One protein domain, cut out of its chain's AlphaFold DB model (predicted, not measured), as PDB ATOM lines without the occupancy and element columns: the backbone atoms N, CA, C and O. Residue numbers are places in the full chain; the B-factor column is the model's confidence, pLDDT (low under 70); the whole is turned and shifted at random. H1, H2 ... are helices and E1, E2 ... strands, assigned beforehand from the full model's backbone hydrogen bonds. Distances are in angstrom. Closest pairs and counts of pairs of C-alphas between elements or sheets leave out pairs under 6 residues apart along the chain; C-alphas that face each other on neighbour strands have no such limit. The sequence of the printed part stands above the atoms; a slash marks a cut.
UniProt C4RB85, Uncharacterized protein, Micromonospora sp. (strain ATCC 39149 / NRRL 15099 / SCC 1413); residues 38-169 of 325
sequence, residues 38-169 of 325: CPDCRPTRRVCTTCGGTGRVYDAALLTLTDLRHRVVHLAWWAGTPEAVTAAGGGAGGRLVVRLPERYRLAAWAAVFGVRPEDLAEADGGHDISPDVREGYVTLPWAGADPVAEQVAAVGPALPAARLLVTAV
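This is residues 38 to 169 of the 325 residues of an uncharacterized protein of Micromonospora sp. (strain ATCC 39149 / NRRL 15099 / SCC 1413) (UniProt C4RB85). A strongly twisted sheet of four strands has two helices, H1 and H3, over one face, and H3 lies between this sheet and a small sheet of three strands. Residues 38 to 55, with no named element, loop 13 to 27 A from the mean of all C-alphas, and the short helix H2 lies near the middle. The printed part has 132 residues, with three named helices and eight named strands in the order E1 E2 E3 E4 E5 H1 E6 H2 E7 H3 E8. The large sheet, E3 E2 E8 E6, is mixed and the small one, E4 E5 E7, antiparallel; the class is mixed, with under half of the residues in named elements. The whole is compact, with a radius of gyration of the C-alphas of 15.1 A and spans of 41 by 37 by 25 A.

In the large sheet E2, residues 60 to 66, forms a hairpin with E3, residues 72 to 78, with N 63 and O 75 2.9 A apart. On its other side E2 is parallel to E8, residues 163 to 168, with N 166 and O 64 2.8 A apart. E8 is antiparallel to the edge strand E6, residues 120 to 122, with N 167 and O 121 2.8 A apart. H1, residues 107 to 113, and H3, residues 147 to 155, are on the same face, two layers with helices on one face of a sheet. H3 has a height of 8.1 A over the sheet; the closest C-alphas of H3 and E2 are those of Val 152 and Ala 61, 5.4 A. H3 is also on the small sheet, where E5, residues 96 to 99, forms a hairpin with E4, residues 86 to 90 (N 97 and O 89, 2.9 A), and is antiparallel to E7, residues 137 to 139 (N 138 and O 98, 2.9 A). H2, residues 131 to 135, only just touches H3, with 3 pairs of C-alphas within 8 A, the closest those of Val 133 and Val 155 at 6.3 A. Every O i to N i+4 pair is within hydrogen-bond range in H2 and H3; in H1 it is 0 of 3, with 3 of 4 O i to N i+3 pairs within range.

E1, residues 56 to 58, begins at C-alpha (501.484, 372.587, 398.612), pairs with no named strand and runs on into E2 at 77 degrees. From first to last C-alpha E2 is 19.5 A, E3 19.7 A, E8 16.0 A and H3 12.4 A. E8 ends at C-alpha 168, (499.264, 377.812, 371.496).

The C-alphas farthest apart are those of Thr 44 and Gly 114, 45.4 A. The printed part has no cut, and no link between named elements is long. The mean pLDDT of the printed part is 84.5; it is under 70 at residues 43 to 46, 90 to 93, 124 to 126, 156 to 158 and 160 to 161.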
ATOM      1  N   CYS A  38     499.624 371.104 401.964       84.88
ATOM      2  CA  CYS A  38     498.581 370.167 401.569       84.88
ATOM      3  C   CYS A  38     498.085 369.366 402.791       84.88
ATOM      4  O   CYS A  38     498.896 368.667 403.414       84.88
ATOM      5  N   PRO A  39     496.784 369.428 403.133       83.62
ATOM      6  CA  PRO A  39     496.242 368.727 404.296       83.62
ATOM      7  C   PRO A  39     496.196 367.203 404.097       83.62
ATOM      8  O   PRO A  39     496.258 366.448 405.066       83.62
ATOM      9  N   ASP A  40     496.152 366.742 402.843       83.19
ATOM     10  CA  ASP A  40     496.000 365.327 402.480       83.19
ATOM     11  C   ASP A  40     497.331 364.609 402.221       83.19
ATOM     12  O   ASP A  40     497.361 363.414 401.892       83.19
ATOM     13  N   CYS A  41     498.453 365.317 402.347       83.38
ATOM     14  CA  CYS A  41     499.771 364.734 402.151       83.38
ATOM     15  C   CYS A  41     500.090 363.716 403.247       83.38
ATOM     16  O   CYS A  41     500.386 364.070 404.388       83.38
ATOM     17  N   ARG A  42     500.086 362.429 402.880       77.50
ATOM     18  CA  ARG A  42     500.529 361.330 403.744       77.50
ATOM     19  C   ARG A  42     501.845 360.735 403.233       77.50
ATOM     20  O   ARG A  42     501.956 360.525 402.027       77.50
ATOM     21  N   PRO A  43     502.792 360.362 404.120       64.31
ATOM     22  CA  PRO A  43     504.106 359.834 403.725       64.31
ATOM     23  C   PRO A  43     504.064 358.535 402.903       64.31
ATOM     24  O   PRO A  43     505.062 358.152 402.307       64.31
ATOM     25  N   THR A  44     502.934 357.822 402.903       64.06
ATOM     26  CA  THR A  44     502.809 356.469 402.340       64.06
ATOM     27  C   THR A  44     502.227 356.410 400.925       64.06
ATOM     28  O   THR A  44     502.193 355.329 400.340       64.06
ATOM     29  N   ARG A  45     501.768 357.531 400.344       60.69
ATOM     30  CA  ARG A  45     501.276 357.574 398.951       60.69
ATOM     31  C   ARG A  45     502.379 358.061 398.012       60.69
ATOM     32  O   ARG A  45     503.027 359.056 398.303       60.69
ATOM     33  N   ARG A  46     502.554 357.384 396.866       65.94
ATOM     34  CA  ARG A  46     503.574 357.742 395.857       65.94
ATOM     35  C   ARG A  46     503.318 359.111 395.209       65.94
ATOM     36  O   ARG A  46     504.281 359.802 394.916       65.94
ATOM     37  N   VAL A  47     502.051 359.511 395.038       73.25
ATOM     38  CA  VAL A  47     501.635 360.855 394.592       73.25
ATOM     39  C   VAL A  47     500.343 361.240 395.327       73.25
ATOM     40  O   VAL A  47     499.403 360.446 395.394       73.25
ATOM     41  N   CYS A  48     500.299 362.430 395.934       80.12
ATOM     42  CA  CYS A  48     499.078 362.976 396.538       80.12
ATOM     43  C   CYS A  48     498.188 363.552 395.432       80.12
ATOM     44  O   CYS A  48     498.666 364.358 394.646       80.12
ATOM     45  N   THR A  49     496.909 363.181 395.371       77.69
ATOM     46  CA  THR A  49     495.975 363.673 394.341       77.69
ATOM     47  C   THR A  49     495.578 365.134 394.539       77.69
ATOM     48  O   THR A  49     495.241 365.788 393.568       77.69
ATOM     49  N   THR A  50     495.644 365.653 395.771       79.62
ATOM     50  CA  THR A  50     495.274 367.041 396.106       79.62
ATOM     51  C   THR A  50     496.359 368.043 395.719       79.62
ATOM     52  O   THR A  50     496.054 369.132 395.256       79.62
ATOM     53  N   CYS A  51     497.636 367.676 395.868       79.44
ATOM     54  CA  CYS A  51     498.767 368.555 395.551       79.44
ATOM     55  C   CYS A  51     499.758 367.954 394.546       79.44
ATOM     56  O   CYS A  51     500.914 368.365 394.511       79.44
ATOM     57  N   GLY A  52     499.398 366.893 393.822       76.38
ATOM     58  CA  GLY A  52     500.254 366.275 392.803       76.38
ATOM     59  C   GLY A  52     501.649 365.850 393.287       76.38
ATOM     60  O   GLY A  52     502.562 365.721 392.484       76.38
ATOM     61  N   GLY A  53     501.847 365.674 394.600       76.94
ATOM     62  CA  GLY A  53     503.162 365.418 395.208       76.94
ATOM     63  C   GLY A  53     504.008 366.655 395.564       76.94
ATOM     64  O   GLY A  53     505.054 366.490 396.183       76.94
ATOM     65  N   THR A  54     503.559 367.883 395.279       78.44
ATOM     66  CA  THR A  54     504.286 369.132 395.613       78.44
ATOM     67  C   THR A  54     504.304 369.454 397.114       78.44
ATOM     68  O   THR A  54     505.129 370.235 397.587       78.44
ATOM     69  N   GLY A  55     503.375 368.876 397.880       81.62
ATOM     70  CA  GLY A  55     503.163 369.179 399.293       81.62
ATOM     71  C   GLY A  55     502.442 370.501 399.560       81.62
ATOM     72  O   GLY A  55     502.260 370.852 400.731       81.62
ATOM     73  N   ARG A  56     502.027 371.228 398.517       84.25
ATOM     74  CA  ARG A  56     501.484 372.587 398.612       84.25
ATOM     75  C   ARG A  56     500.208 372.738 397.798       84.25
ATOM     76  O   ARG A  56     500.062 372.113 396.755       84.25
ATOM     77  N   VAL A  57     499.302 373.567 398.293       85.00
ATOM     78  CA  VAL A  57     498.098 374.003 397.577       85.00
ATOM     79  C   VAL A  57     498.155 375.524 397.502       85.00
ATOM     80  O   VAL A  57     498.612 376.167 398.452       85.00
ATOM     81  N   TYR A  58     497.744 376.079 396.367       85.88
ATOM     82  CA  TYR A  58     497.846 377.502 396.068       85.88
ATOM     83  C   TYR A  58     496.457 378.104 395.872       85.88
ATOM     84  O   TYR A  58     495.595 377.474 395.261       85.88
ATOM     85  N   ASP A  59     496.273 379.344 396.326       87.31
ATOM     86  CA  ASP A  59     495.008 380.083 396.166       87.31
ATOM     87  C   ASP A  59     494.907 380.792 394.804       87.31
ATOM     88  O   ASP A  59     493.981 381.562 394.545       87.31
ATOM     89  N   ALA A  60     495.873 380.556 393.917       89.56
ATOM     90  CA  ALA A  60     495.857 381.073 392.563       89.56
ATOM     91  C   ALA A  60     496.467 380.082 391.576       89.56
ATOM     92  O   ALA A  60     497.288 379.251 391.953       89.56
ATOM     93  N   ALA A  61     496.110 380.234 390.304       89.81
ATOM     94  CA  ALA A  61     496.813 379.649 389.173       89.81
ATOM     95  C   ALA A  61     497.375 380.780 388.303       89.81
ATOM     96  O   ALA A  61     496.656 381.705 387.913       89.81
ATOM     97  N   LEU A  62     498.669 380.714 388.007       91.19
ATOM     98  CA  LEU A  62     499.375 381.638 387.128       91.19
ATOM     99  C   LEU A  62     499.577 380.957 385.777       91.19
ATOM    100  O   LEU A  62     500.356 380.015 385.659       91.19
ATOM    101  N   LEU A  63     498.891 381.433 384.747       92.06
ATOM    102  CA  LEU A  63     498.927 380.820 383.426       92.06
ATOM    103  C   LEU A  63     499.749 381.691 382.489       92.06
ATOM    104  O   LEU A  63     499.578 382.907 382.444       92.06
ATOM    105  N   THR A  64     500.645 381.073 381.732       93.62
ATOM    106  CA  THR A  64     501.378 381.746 380.659       93.62
ATOM    107  C   THR A  64     501.070 381.042 379.356       93.62
ATOM    108  O   THR A  64     501.478 379.903 379.168       93.62
ATOM    109  N   LEU A  65     500.356 381.724 378.467       95.00
ATOM    110  CA  LEU A  65     500.028 381.237 377.134       95.00
ATOM    111  C   LEU A  65     501.021 381.839 376.143       95.00
ATOM    112  O   LEU A  65     501.281 383.043 376.197       95.00
ATOM    113  N   THR A  66     501.572 381.033 375.243       95.06
ATOM    114  CA  THR A  66     502.568 381.496 374.270       95.06
ATOM    115  C   THR A  66     502.492 380.739 372.948       95.06
ATOM    116  O   THR A  66     502.286 379.529 372.933       95.06
ATOM    117  N   ASP A  67     502.709 381.438 371.831       93.31
ATOM    118  CA  ASP A  67     502.921 380.814 370.511       93.31
ATOM    119  C   ASP A  67     504.393 380.421 370.272       93.31
ATOM    120  O   ASP A  67     504.767 380.036 369.163       93.31
ATOM    121  N   LEU A  68     505.240 380.558 371.303       91.25
ATOM    122  CA  LEU A  68     506.693 380.345 371.291       91.25
ATOM    123  C   LEU A  68     507.478 381.264 370.341       91.25
ATOM    124  O   LEU A  68     508.694 381.113 370.216       91.25
ATOM    125  N   ARG A  69     506.821 382.221 369.678       88.44
ATOM    126  CA  ARG A  69     507.443 383.075 368.661       88.44
ATOM    127  C   ARG A  69     507.367 384.546 369.027       88.44
ATOM    128  O   ARG A  69     508.395 385.214 369.123       88.44
ATOM    129  N   HIS A  70     506.156 385.069 369.170       90.25
ATOM    130  CA  HIS A  70     505.906 386.509 369.176       90.25
ATOM    131  C   HIS A  70     504.883 386.944 370.220       90.25
ATOM    132  O   HIS A  70     504.863 388.122 370.579       90.25
ATOM    133  N   ARG A  71     504.025 386.037 370.698       93.56
ATOM    134  CA  ARG A  71     502.933 386.374 371.613       93.56
ATOM    135  C   ARG A  71     503.094 385.635 372.924       93.56
ATOM    136  O   ARG A  71     503.308 384.427 372.952       93.56
ATOM    137  N   VAL A  72     502.923 386.378 374.008       94.56
ATOM    138  CA  VAL A  72     502.810 385.841 375.359       94.56
ATOM    139  C   VAL A  72     501.689 386.570 376.087       94.56
ATOM    140  O   VAL A  72     501.588 387.797 376.018       94.56
ATOM    141  N   VAL A  73     500.832 385.813 376.763       94.12
ATOM    142  CA  VAL A  73     499.773 386.333 377.629       94.12
ATOM    143  C   VAL A  73     499.940 385.702 379.001       94.12
ATOM    144  O   VAL A  73     500.029 384.482 379.119       94.12
ATOM    145  N   HIS A  74     499.963 386.537 380.034       92.50
ATOM    146  CA  HIS A  74     499.971 386.092 381.421       92.50
ATOM    147  C   HIS A  74     498.591 386.314 382.030       92.50
ATOM    148  O   HIS A  74     498.063 387.424 381.992       92.50
ATOM    149  N   LEU A  75     498.021 385.255 382.596       91.81
ATOM    150  CA  LEU A  75     496.756 385.277 383.317       91.81
ATOM    151  C   LEU A  75     497.015 384.902 384.772       91.81
ATOM    152  O   LEU A  75     497.881 384.080 385.073       91.81
ATOM    153  N   ALA A  76     496.234 385.484 385.671       90.75
ATOM    154  CA  ALA A  76     496.223 385.101 387.070       90.75
ATOM    155  C   ALA A  76     494.778 384.840 387.486       90.75
ATOM    156  O   ALA A  76     493.928 385.733 387.420       90.75
ATOM    157  N   TRP A  77     494.497 383.603 387.875       91.81
ATOM    158  CA  TRP A  77     493.200 383.187 388.388       91.81
ATOM    159  C   TRP A  77     493.305 383.067 389.896       91.81
ATOM    160  O   TRP A  77     494.162 382.337 390.375       91.81
ATOM    161  N   TRP A  78     492.457 383.787 390.624       90.06
ATOM    162  CA  TRP A  78     492.512 383.882 392.081       90.06
ATOM    163  C   TRP A  78     491.243 383.309 392.697       90.06
ATOM    164  O   TRP A  78     490.143 383.788 392.400       90.06
ATOM    165  N   ALA A  79     491.409 382.320 393.572       88.62
ATOM    166  CA  ALA A  79     490.344 381.833 394.433       88.62
ATOM    167  C   ALA A  79     489.840 382.950 395.366       88.62
ATOM    168  O   ALA A  79     490.530 383.938 395.631       88.62
ATOM    169  N   GLY A  80     488.615 382.805 395.855       85.12
ATOM    170  CA  GLY A  80     487.955 383.736 396.766       85.12
ATOM    171  C   GLY A  80     487.377 384.982 396.094       85.12
ATOM    172  O   GLY A  80     486.778 385.809 396.781       85.12
ATOM    173  N   THR A  81     487.525 385.128 394.775       77.62
ATOM    174  CA  THR A  81     486.913 386.231 394.023       77.62
ATOM    175  C   THR A  81     485.469 385.859 393.686       77.62
ATOM    176  O   THR A  81     485.264 384.902 392.939       77.62
ATOM    177  N   PRO A  82     484.452 386.581 394.195       80.69
ATOM    178  CA  PRO A  82     483.070 386.298 393.844       80.69
ATOM    179  C   PRO A  82     482.859 386.491 392.346       80.69
ATOM    180  O   PRO A  82     483.103 387.572 391.810       80.69
ATOM    181  N   GLU A  83     482.379 385.446 391.683       86.88
ATOM    182  CA  GLU A  83     482.174 385.450 390.243       86.88
ATOM    183  C   GLU A  83     480.746 385.089 389.870       86.88
ATOM    184  O   GLU A  83     480.162 384.128 390.374       86.88
ATOM    185  N   ALA A  84     480.187 385.862 388.939       86.00
ATOM    186  CA  ALA A  84     478.914 385.526 388.329       86.00
ATOM    187  C   ALA A  84     479.137 384.370 387.348       86.00
ATOM    188  O   ALA A  84     479.809 384.522 386.327       86.00
ATOM    189  N   VAL A  85     478.563 383.212 387.663       87.19
ATOM    190  CA  VAL A  85     478.676 382.002 386.845       87.19
ATOM    191  C   VAL A  85     477.350 381.646 386.198       87.19
ATOM    192  O   VAL A  85     476.277 381.930 386.730       87.19
ATOM    193  N   THR A  86     477.422 381.003 385.035       86.56
ATOM    194  CA  THR A  86     476.226 380.508 384.345       86.56
ATOM    195  C   THR A  86     475.984 379.062 384.750       86.56
ATOM    196  O   THR A  86     476.888 378.232 384.635       86.56
ATOM    197  N   ALA A  87     474.773 378.744 385.211       84.69
ATOM    198  CA  ALA A  87     474.380 377.360 385.445       84.69
ATOM    199  C   ALA A  87     474.396 376.606 384.111       84.69
ATOM    200  O   ALA A  87     473.738 377.002 383.151       84.69
ATOM    201  N   ALA A  88     475.188 375.544 384.060       78.75
ATOM    202  CA  ALA A  88     475.434 374.772 382.855       78.75
ATOM    203  C   ALA A  88     474.545 373.510 382.849       78.75
ATOM    204  O   ALA A  88     474.003 373.123 381.818       78.75
ATOM    205  N   GLY A  89     474.315 372.902 384.017       75.19
ATOM    206  CA  GLY A  89     473.409 371.764 384.166       75.19
ATOM    207  C   GLY A  89     473.656 370.969 385.447       75.19
ATOM    208  O   GLY A  89     474.374 371.415 386.342       75.19
ATOM    209  N   GLY A  90     473.057 369.779 385.526       67.88
ATOM    210  CA  GLY A  90     473.349 368.787 386.562       67.88
ATOM    211  C   GLY A  90     474.440 367.822 386.098       67.88
ATOM    212  O   GLY A  90     474.340 367.246 385.019       67.88
ATOM    213  N   GLY A  91     475.484 367.661 386.902       63.25
ATOM    214  CA  GLY A  91     476.559 366.699 386.701       63.25
ATOM    215  C   GLY A  91     476.220 365.342 387.311       63.25
ATOM    216  O   GLY A  91     475.183 365.158 387.959       63.25
ATOM    217  N   ALA A  92     477.126 364.379 387.140       62.00
ATOM    218  CA  ALA A  92     476.988 363.055 387.738       62.00
ATOM    219  C   ALA A  92     476.745 363.157 389.260       62.00
ATOM    220  O   ALA A  92     477.435 363.887 389.973       62.00
ATOM    221  N   GLY A  93     475.732 362.442 389.756       66.31
ATOM    222  CA  GLY A  93     475.353 362.469 391.174       66.31
ATOM    223  C   GLY A  93     474.578 363.716 391.619       66.31
ATOM    224  O   GLY A  93     474.519 363.983 392.816       66.31
ATOM    225  N   GLY A  94     473.999 364.488 390.691       73.38
ATOM    226  CA  GLY A  94     473.152 365.647 391.010       73.38
ATOM    227  C   GLY A  94     473.924 366.902 391.428       73.38
ATOM    228  O   GLY A  94     473.325 367.863 391.908       73.38
ATOM    229  N   ARG A  95     475.251 366.905 391.255       82.94
ATOM    230  CA  ARG A  95     476.100 368.069 391.534       82.94
ATOM    231  C   ARG A  95     475.851 369.177 390.520       82.94
ATOM    232  O   ARG A  95     475.609 368.903 389.350       82.94
ATOM    233  N   LEU A  96     475.930 370.429 390.958       85.19
ATOM    234  CA  LEU A  96     475.765 371.569 390.061       85.19
ATOM    235  C   LEU A  96     477.010 371.728 389.186       85.19
ATOM    236  O   LEU A  96     478.128 371.769 389.700       85.19
ATOM    237  N   VAL A  97     476.800 371.864 387.881       87.25
ATOM    238  CA  VAL A  97     477.842 372.245 386.931       87.25
ATOM    239  C   VAL A  97     477.630 373.690 386.541       87.25
ATOM    240  O   VAL A  97     476.529 374.086 386.140       87.25
ATOM    241  N   VAL A  98     478.693 374.475 386.635       89.31
ATOM    242  CA  VAL A  98     478.698 375.874 386.222       89.31
ATOM    243  C   VAL A  98     479.730 376.098 385.133       89.31
ATOM    244  O   VAL A  98     480.710 375.362 385.024       89.31
ATOM    245  N   ARG A  99     479.503 377.130 384.326       90.62
ATOM    246  CA  ARG A  99     480.479 377.632 383.366       90.62
ATOM    247  C   ARG A  99     481.016 378.967 383.852       90.62
ATOM    248  O   ARG A  99     480.239 379.887 384.136       90.62
ATOM    249  N   LEU A 100     482.337 379.059 383.937       92.12
ATOM    250  CA  LEU A 100     483.032 380.274 384.326       92.12
ATOM    251  C   LEU A 100     483.028 381.329 383.203       92.12
ATOM    252  O   LEU A 100     482.914 380.986 382.021       92.12
ATOM    253  N   PRO A 101     483.185 382.622 383.541       92.88
ATOM    254  CA  PRO A 101     483.422 383.678 382.560       92.88
ATOM    255  C   PRO A 101     484.664 383.428 381.693       92.88
ATOM    256  O   PRO A 101     485.617 382.782 382.122       92.88
ATOM    257  N   GLU A 102     484.704 384.031 380.501       92.38
ATOM    258  CA  GLU A 102     485.780 383.854 379.505       92.38
ATOM    259  C   GLU A 102     487.199 384.062 380.049       92.38
ATOM    260  O   GLU A 102     488.116 383.345 379.662       92.38
ATOM    261  N   ARG A 103     487.392 384.971 381.012       92.25
ATOM    262  CA  ARG A 103     488.711 385.218 381.622       92.25
ATOM    263  C   ARG A 103     489.314 384.002 382.341       92.25
ATOM    264  O   ARG A 103     490.532 383.959 382.496       92.25
ATOM    265  N   TYR A 104     488.487 383.032 382.738       92.50
ATOM    266  CA  TYR A 104     488.892 381.777 383.385       92.50
ATOM    267  C   TYR A 104     488.856 380.565 382.439       92.50
ATOM    268  O   TYR A 104     488.942 379.422 382.884       92.50
ATOM    269  N   ARG A 105     488.693 380.801 381.132       92.06
ATOM    270  CA  ARG A 105     488.576 379.764 380.102       92.06
ATOM    271  C   ARG A 105     489.754 379.878 379.152       92.06
ATOM    272  O   ARG A 105     489.859 380.868 378.436       92.06
ATOM    273  N   LEU A 106     490.622 378.871 379.096       92.38
ATOM    274  CA  LEU A 106     491.756 378.891 378.163       92.38
ATOM    275  C   LEU A 106     491.294 378.963 376.701       92.38
ATOM    276  O   LEU A 106     491.889 379.696 375.913       92.38
ATOM    277  N   ALA A 107     490.187 378.296 376.358       91.88
ATOM    278  CA  ALA A 107     489.590 378.329 375.023       91.88
ATOM    279  C   ALA A 107     489.308 379.752 374.519       91.88
ATOM    280  O   ALA A 107     489.509 380.040 373.340       91.88
ATOM    281  N   ALA A 108     488.887 380.663 375.407       93.56
ATOM    282  CA  ALA A 108     488.578 382.046 375.042       93.56
ATOM    283  C   ALA A 108     489.816 382.817 374.545       93.56
ATOM    284  O   ALA A 108     489.687 383.791 373.806       93.56
ATOM    285  N   TRP A 109     491.017 382.359 374.905       94.94
ATOM    286  CA  TRP A 109     492.278 382.974 374.501       94.94
ATOM    287  C   TRP A 109     492.867 382.369 373.225       94.94
ATOM    288  O   TRP A 109     493.733 382.995 372.625       94.94
ATOM    289  N   ALA A 110     492.396 381.210 372.753       93.50
ATOM    290  CA  ALA A 110     492.955 380.545 371.571       93.50
ATOM    291  C   ALA A 110     492.928 381.440 370.315       93.50
ATOM    292  O   ALA A 110     493.926 381.563 369.601       93.50
ATOM    293  N   ALA A 111     491.826 382.171 370.113       92.31
ATOM    294  CA  ALA A 111     491.675 383.114 369.005       92.31
ATOM    295  C   ALA A 111     492.712 384.254 369.039       92.31
ATOM    296  O   ALA A 111     493.136 384.730 367.984       92.31
ATOM    297  N   VAL A 112     493.188 384.652 370.228       93.56
ATOM    298  CA  VAL A 112     494.261 385.653 370.387       93.56
ATOM    299  C   VAL A 112     495.578 385.153 369.795       93.56
ATOM    300  O   VAL A 112     496.390 385.960 369.354       93.56
ATOM    301  N   PHE A 113     495.787 383.841 369.716       94.12
ATOM    302  CA  PHE A 113     496.963 383.225 369.100       94.12
ATOM    303  C   PHE A 113     496.697 382.728 367.669       94.12
ATOM    304  O   PHE A 113     497.616 382.263 367.005       94.12
ATOM    305  N   GLY A 114     495.467 382.870 367.162       91.94
ATOM    306  CA  GLY A 114     495.086 382.389 365.831       91.94
ATOM    307  C   GLY A 114     495.049 380.862 365.718       91.94
ATOM    308  O   GLY A 114     495.182 380.337 364.613       91.94
ATOM    309  N   VAL A 115     494.886 380.161 366.841       92.00
ATOM    310  CA  VAL A 115     494.772 378.698 366.907       92.00
ATOM    311  C   VAL A 115     493.391 378.288 367.409       92.00
ATOM    312  O   VAL A 115     492.611 379.128 367.872       92.00
ATOM    313  N   ARG A 116     493.071 376.997 367.317       89.69
ATOM    314  CA  ARG A 116     491.832 376.464 367.889       89.69
ATOM    315  C   ARG A 116     492.024 376.174 369.384       89.69
ATOM    316  O   ARG A 116     493.157 375.939 369.805       89.69
ATOM    317  N   PRO A 117     490.956 376.162 370.200       89.69
ATOM    318  CA  PRO A 117     491.046 375.761 371.607       89.69
ATOM    319  C   PRO A 117     491.751 374.417 371.823       89.69
ATOM    320  O   PRO A 117     492.480 374.245 372.798       89.69
ATOM    321  N   GLU A 118     491.550 373.480 370.900       86.25
ATOM    322  CA  GLU A 118     492.115 372.131 370.900       86.25
ATOM    323  C   GLU A 118     493.630 372.105 370.682       86.25
ATOM    324  O   GLU A 118     494.276 371.142 371.079       86.25
ATOM    325  N   ASP A 119     494.191 373.161 370.086       87.69
ATOM    326  CA  ASP A 119     495.629 373.307 369.841       87.69
ATOM    327  C   ASP A 119     496.368 373.891 371.070       87.69
ATOM    328  O   ASP A 119     497.559 374.198 371.000       87.69
ATOM    329  N   LEU A 120     495.665 374.086 372.195       89.81
ATOM    330  CA  LEU A 120     496.263 374.473 373.473       89.81
ATOM    331  C   LEU A 120     496.728 373.235 374.250       89.81
ATOM    332  O   LEU A 120     495.901 372.392 374.624       89.81
ATOM    333  N   ALA A 121     498.025 373.186 374.559       88.00
ATOM    334  CA  ALA A 121     498.673 372.084 375.278       88.00
ATOM    335  C   ALA A 121     499.594 372.591 376.398       88.00
ATOM    336  O   ALA A 121     500.059 373.732 376.369       88.00
ATOM    337  N   GLU A 122     499.867 371.755 377.400       88.12
ATOM    338  CA  GLU A 122     500.859 372.076 378.427       88.12
ATOM    339  C   GLU A 122     502.278 372.069 377.830       88.12
ATOM    340  O   GLU A 122     502.689 371.120 377.162       88.12
ATOM    341  N   ALA A 123     503.056 373.121 378.088       85.19
ATOM    342  CA  ALA A 123     504.412 373.260 377.559       85.19
ATOM    343  C   ALA A 123     505.421 372.313 378.233       85.19
ATOM    344  O   ALA A 123     506.411 371.928 377.613       85.19
ATOM    345  N   ASP A 124     505.190 371.959 379.500       69.88
ATOM    346  CA  ASP A 124     506.114 371.194 380.347       69.88
ATOM    347  C   ASP A 124     505.737 369.705 380.403       69.88
ATOM    348  O   ASP A 124     505.393 369.150 381.442       69.88
ATOM    349  N   GLY A 125     505.748 369.057 379.236       62.41
ATOM    350  CA  GLY A 125     505.452 367.625 379.108       62.41
ATOM    351  C   GLY A 125     504.440 367.276 378.023       62.41
ATOM    352  O   GLY A 125     504.234 366.093 377.769       62.41
ATOM    353  N   GLY A 126     503.836 368.271 377.362       64.00
ATOM    354  CA  GLY A 126     502.939 368.044 376.228       64.00
ATOM    355  C   GLY A 126     501.616 367.377 376.603       64.00
ATOM    356  O   GLY A 126     500.943 366.844 375.726       64.00
ATOM    357  N   HIS A 127     501.247 367.365 377.887       70.94
ATOM    358  CA  HIS A 127     499.981 366.785 378.314       70.94
ATOM    359  C   HIS A 127     498.806 367.604 377.778       70.94
ATOM    360  O   HIS A 127     498.827 368.841 377.734       70.94
ATOM    361  N   ASP A 128     497.753 366.884 377.402       74.00
ATOM    362  CA  ASP A 128     496.500 367.491 376.992       74.00
ATOM    363  C   ASP A 128     495.863 368.221 378.180       74.00
ATOM    364  O   ASP A 128     495.680 367.673 379.270       74.00
ATOM    365  N   ILE A 129     495.487 369.477 377.954       83.38
ATOM    366  CA  ILE A 129     494.732 370.255 378.932       83.38
ATOM    367  C   ILE A 129     493.321 369.679 379.001       83.38
ATOM    368  O   ILE A 129     492.640 369.582 377.974       83.38
ATOM    369  N   SER A 130     492.869 369.341 380.214       81.06
ATOM    370  CA  SER A 130     491.514 368.831 380.435       81.06
ATOM    371  C   SER A 130     490.478 369.742 379.757       81.06
ATOM    372  O   SER A 130     490.515 370.960 379.964       81.06
ATOM    373  N   PRO A 131     489.531 369.190 378.980       80.25
ATOM    374  CA  PRO A 131     488.484 369.970 378.321       80.25
ATOM    375  C   PRO A 131     487.661 370.827 379.289       80.25
ATOM    376  O   PRO A 131     487.304 371.950 378.944       80.25
ATOM    377  N   ASP A 132     487.450 370.355 380.521       84.62
ATOM    378  CA  ASP A 132     486.775 371.113 381.581       84.62
ATOM    379  C   ASP A 132     487.548 372.379 381.948       84.62
ATOM    380  O   ASP A 132     486.981 373.469 381.983       84.62
ATOM    381  N   VAL A 133     488.867 372.263 382.130       87.75
ATOM    382  CA  VAL A 133     489.744 373.410 382.404       87.75
ATOM    383  C   VAL A 133     489.792 374.342 381.193       87.75
ATOM    384  O   VAL A 133     489.708 375.565 381.340       87.75
ATOM    385  N   ARG A 134     489.891 373.772 379.988       90.12
ATOM    386  CA  ARG A 134     489.949 374.517 378.728       90.12
ATOM    387  C   ARG A 134     488.692 375.362 378.516       90.12
ATOM    388  O   ARG A 134     488.800 376.551 378.202       90.12
ATOM    389  N   GLU A 135     487.519 374.777 378.736       88.12
ATOM    390  CA  GLU A 135     486.214 375.415 378.551       88.12
ATOM    391  C   GLU A 135     485.660 376.103 379.807       88.12
ATOM    392  O   GLU A 135     484.654 376.812 379.710       88.12
ATOM    393  N   GLY A 136     486.320 375.946 380.956       89.25
ATOM    394  CA  GLY A 136     485.922 376.468 382.268       89.25
ATOM    395  C   GLY A 136     484.597 375.906 382.772       89.25
ATOM    396  O   GLY A 136     483.796 376.654 383.340       89.25
ATOM    397  N   TYR A 137     484.344 374.619 382.533       89.12
ATOM    398  CA  TYR A 137     483.253 373.907 383.187       89.12
ATOM    399  C   TYR A 137     483.733 373.336 384.515       89.12
ATOM    400  O   TYR A 137     484.755 372.663 384.589       89.12
ATOM    401  N   VAL A 138     482.971 373.601 385.571       88.19
ATOM    402  CA  VAL A 138     483.340 373.238 386.938       88.19
ATOM    403  C   VAL A 138     482.188 372.480 387.579       88.19
ATOM    404  O   VAL A 138     481.058 372.972 387.619       88.19
ATOM    405  N   THR A 139     482.479 371.292 388.110       88.31
ATOM    406  CA  THR A 139     481.541 370.558 388.970       88.31
ATOM    407  C   THR A 139     481.713 371.022 390.404       88.31
ATOM    408  O   THR A 139     482.754 370.771 391.006       88.31
ATOM    409  N   LEU A 140     480.688 371.641 390.981       88.56
ATOM    410  CA  LEU A 140     480.763 372.101 392.361       88.56
ATOM    411  C   LEU A 140     480.596 370.930 393.340       88.56
ATOM    412  O   LEU A 140     479.653 370.140 393.201       88.56
ATOM    413  N   PRO A 141     481.464 370.815 394.361       88.00
ATOM    414  CA  PRO A 141     481.358 369.750 395.352       88.00
ATOM    415  C   PRO A 141     480.129 369.913 396.265       88.00
ATOM    416  O   PRO A 141     479.583 368.912 396.733       88.00
ATOM    417  N   TRP A 142     479.661 371.148 396.475       87.50
ATOM    418  CA  TRP A 142     478.413 371.496 397.166       87.50
ATOM    419  C   TRP A 142     477.847 372.826 396.643       87.50
ATOM    420  O   TRP A 142     478.534 373.602 395.976       87.50
ATOM    421  N   ALA A 143     476.578 373.109 396.954       83.81
ATOM    422  CA  ALA A 143     475.945 374.375 396.594       83.81
ATOM    423  C   ALA A 143     476.632 375.554 397.306       83.81
ATOM    424  O   ALA A 143     476.735 375.563 398.531       83.81
ATOM    425  N   GLY A 144     477.089 376.545 396.538       84.44
ATOM    426  CA  GLY A 144     477.793 377.719 397.064       84.44
ATOM    427  C   GLY A 144     479.303 377.541 397.253       84.44
ATOM    428  O   GLY A 144     479.936 378.442 397.795       84.44
ATOM    429  N   ALA A 145     479.887 376.417 396.818       90.50
ATOM    430  CA  ALA A 145     481.338 376.313 396.658       90.50
ATOM    431  C   ALA A 145     481.854 377.390 395.686       90.50
ATOM    432  O   ALA A 145     481.136 377.785 394.764       90.50
ATOM    433  N   ASP A 146     483.090 377.848 395.891       92.06
ATOM    434  CA  ASP A 146     483.719 378.841 395.020       92.06
ATOM    435  C   ASP A 146     484.142 378.191 393.688       92.06
ATOM    436  O   ASP A 146     485.082 377.394 393.663       92.06
ATOM    437  N   PRO A 147     483.492 378.536 392.563       92.44
ATOM    438  CA  PRO A 147     483.780 377.921 391.274       92.44
ATOM    439  C   PRO A 147     485.185 378.253 390.752       92.44
ATOM    440  O   PRO A 147     485.755 377.458 390.007       92.44
ATOM    441  N   VAL A 148     485.758 379.404 391.124       93.12
ATOM    442  CA  VAL A 148     487.115 379.777 390.706       93.12
ATOM    443  C   VAL A 148     488.144 378.987 391.504       93.12
ATOM    444  O   VAL A 148     489.122 378.526 390.922       93.12
ATOM    445  N   ALA A 149     487.911 378.772 392.802       90.44
ATOM    446  CA  ALA A 149     488.766 377.913 393.619       90.44
ATOM    447  C   ALA A 149     488.823 376.481 393.068       90.44
ATOM    448  O   ALA A 149     489.908 375.919 392.936       90.44
ATOM    449  N   GLU A 150     487.678 375.921 392.671       89.75
ATOM    450  CA  GLU A 150     487.622 374.589 392.057       89.75
ATOM    451  C   GLU A 150     488.340 374.547 390.696       89.75
ATOM    452  O   GLU A 150     489.048 373.587 390.402       89.75
ATOM    453  N   GLN A 151     488.237 375.603 389.880       90.31
ATOM    454  CA  GLN A 151     488.994 375.713 388.626       90.31
ATOM    455  C   GLN A 151     490.504 375.818 388.867       90.31
ATOM    456  O   GLN A 151     491.280 375.153 388.184       90.31
ATOM    457  N   VAL A 152     490.939 376.623 389.842       89.75
ATOM    458  CA  VAL A 152     492.351 376.725 390.250       89.75
ATOM    459  C   VAL A 152     492.863 375.367 390.738       89.75
ATOM    460  O   VAL A 152     493.945 374.940 390.334       89.75
ATOM    461  N   ALA A 153     492.066 374.652 391.534       85.00
ATOM    462  CA  ALA A 153     492.397 373.310 391.997       85.00
ATOM    463  C   ALA A 153     492.473 372.295 390.843       85.00
ATOM    464  O   ALA A 153     493.367 371.451 390.840       85.00
ATOM    465  N   ALA A 154     491.585 372.388 389.846       83.69
ATOM    466  CA  ALA A 154     491.571 371.510 388.673       83.69
ATOM    467  C   ALA A 154     492.754 371.747 387.720       83.69
ATOM    468  O   ALA A 154     493.259 370.797 387.122       83.69
ATOM    469  N   VAL A 155     493.215 372.998 387.595       82.69
ATOM    470  CA  VAL A 155     494.363 373.398 386.757       82.69
ATOM    471  C   VAL A 155     495.666 372.760 387.220       82.69
ATOM    472  O   VAL A 155     496.527 372.460 386.395       82.69
ATOM    473  N   GLY A 156     495.793 372.450 388.505       66.75
ATOM    474  CA  GLY A 156     496.703 371.382 388.850       66.75
ATOM    475  C   GLY A 156     497.037 371.296 390.325       66.75
ATOM    476  O   GLY A 156     497.723 372.164 390.864       66.75
ATOM    477  N   PRO A 157     496.736 370.142 390.929       63.25
ATOM    478  CA  PRO A 157     497.454 369.641 392.086       63.25
ATOM    479  C   PRO A 157     498.981 369.707 391.885       63.25
ATOM    480  O   PRO A 157     499.704 370.052 392.807       63.25
ATOM    481  N   ALA A 158     499.489 369.413 390.682       61.28
ATOM    482  CA  ALA A 158     500.916 369.217 390.411       61.28
ATOM    483  C   ALA A 158     501.695 370.461 389.942       61.28
ATOM    484  O   ALA A 158     502.884 370.328 389.656       61.28
ATOM    485  N   LEU A 159     501.084 371.650 389.858       70.69
ATOM    486  CA  LEU A 159     501.781 372.802 389.277       70.69
ATOM    487  C   LEU A 159     502.929 373.285 390.175       70.69
ATOM    488  O   LEU A 159     502.688 373.728 391.309       70.69
ATOM    489  N   PRO A 160     504.185 373.272 389.691       66.62
ATOM    490  CA  PRO A 160     505.280 373.875 390.426       66.62
ATOM    491  C   PRO A 160     505.032 375.386 390.543       66.62
ATOM    492  O   PRO A 160     504.844 376.088 389.551       66.62
ATOM    493  N   ALA A 161     505.018 375.892 391.780       67.12
ATOM    494  CA  ALA A 161     504.797 377.308 392.090       67.12
ATOM    495  C   ALA A 161     503.504 377.903 391.490       67.12
ATOM    496  O   ALA A 161     503.495 379.076 391.111       67.12
ATOM    497  N   ALA A 162     502.439 377.097 391.388       80.50
ATOM    498  CA  ALA A 162     501.145 377.495 390.825       80.50
ATOM    499  C   ALA A 162     501.168 377.903 389.342       80.50
ATOM    500  O   ALA A 162     500.259 378.595 388.885       80.50
ATOM    501  N   ARG A 163     502.209 377.536 388.583       87.19
ATOM    502  CA  ARG A 163     502.387 377.994 387.201       87.19
ATOM    503  C   ARG A 163     502.020 376.921 386.189       87.19
ATOM    504  O   ARG A 163     502.650 375.872 386.181       87.19
ATOM    505  N   LEU A 164     501.083 377.237 385.296       88.81
ATOM    506  CA  LEU A 164     500.818 376.466 384.082       88.81
ATOM    507  C   LEU A 164     501.395 377.213 382.875       88.81
ATOM    508  O   LEU A 164     501.027 378.359 382.602       88.81
ATOM    509  N   LEU A 165     502.292 376.564 382.139       91.12
ATOM    510  CA  LEU A 165     502.781 377.062 380.856       91.12
ATOM    511  C   LEU A 165     501.995 376.366 379.744       91.12
ATOM    512  O   LEU A 165     501.953 375.141 379.701       91.12
ATOM    513  N   VAL A 166     501.377 377.139 378.858       93.19
ATOM    514  CA  VAL A 166     500.517 376.646 377.779       93.19
ATOM    515  C   VAL A 166     501.088 377.088 376.441       93.19
ATOM    516  O   VAL A 166     501.304 378.282 376.211       93.19
ATOM    517  N   THR A 167     501.308 376.138 375.541       93.44
ATOM    518  CA  THR A 167     501.627 376.422 374.145       93.44
ATOM    519  C   THR A 167     500.343 376.559 373.337       93.44
ATOM    520  O   THR A 167     499.395 375.796 373.498       93.44
ATOM    521  N   ALA A 168     500.317 377.565 372.468       93.44
ATOM    522  CA  ALA A 168     499.264 377.812 371.496       93.44
ATOM    523  C   ALA A 168     499.858 377.636 370.097       93.44
ATOM    524  O   ALA A 168     500.137 378.605 369.389       93.44
ATOM    525  N   VAL A 169     500.136 376.382 369.740       89.62
ATOM    526  CA  VAL A 169     500.829 376.022 368.500       89.62
ATOM    527  C   VAL A 169     500.006 374.958 367.796       89.62
ATOM    528  O   VAL A 169     499.728 373.905 368.360       89.62
TER     529      VAL A 169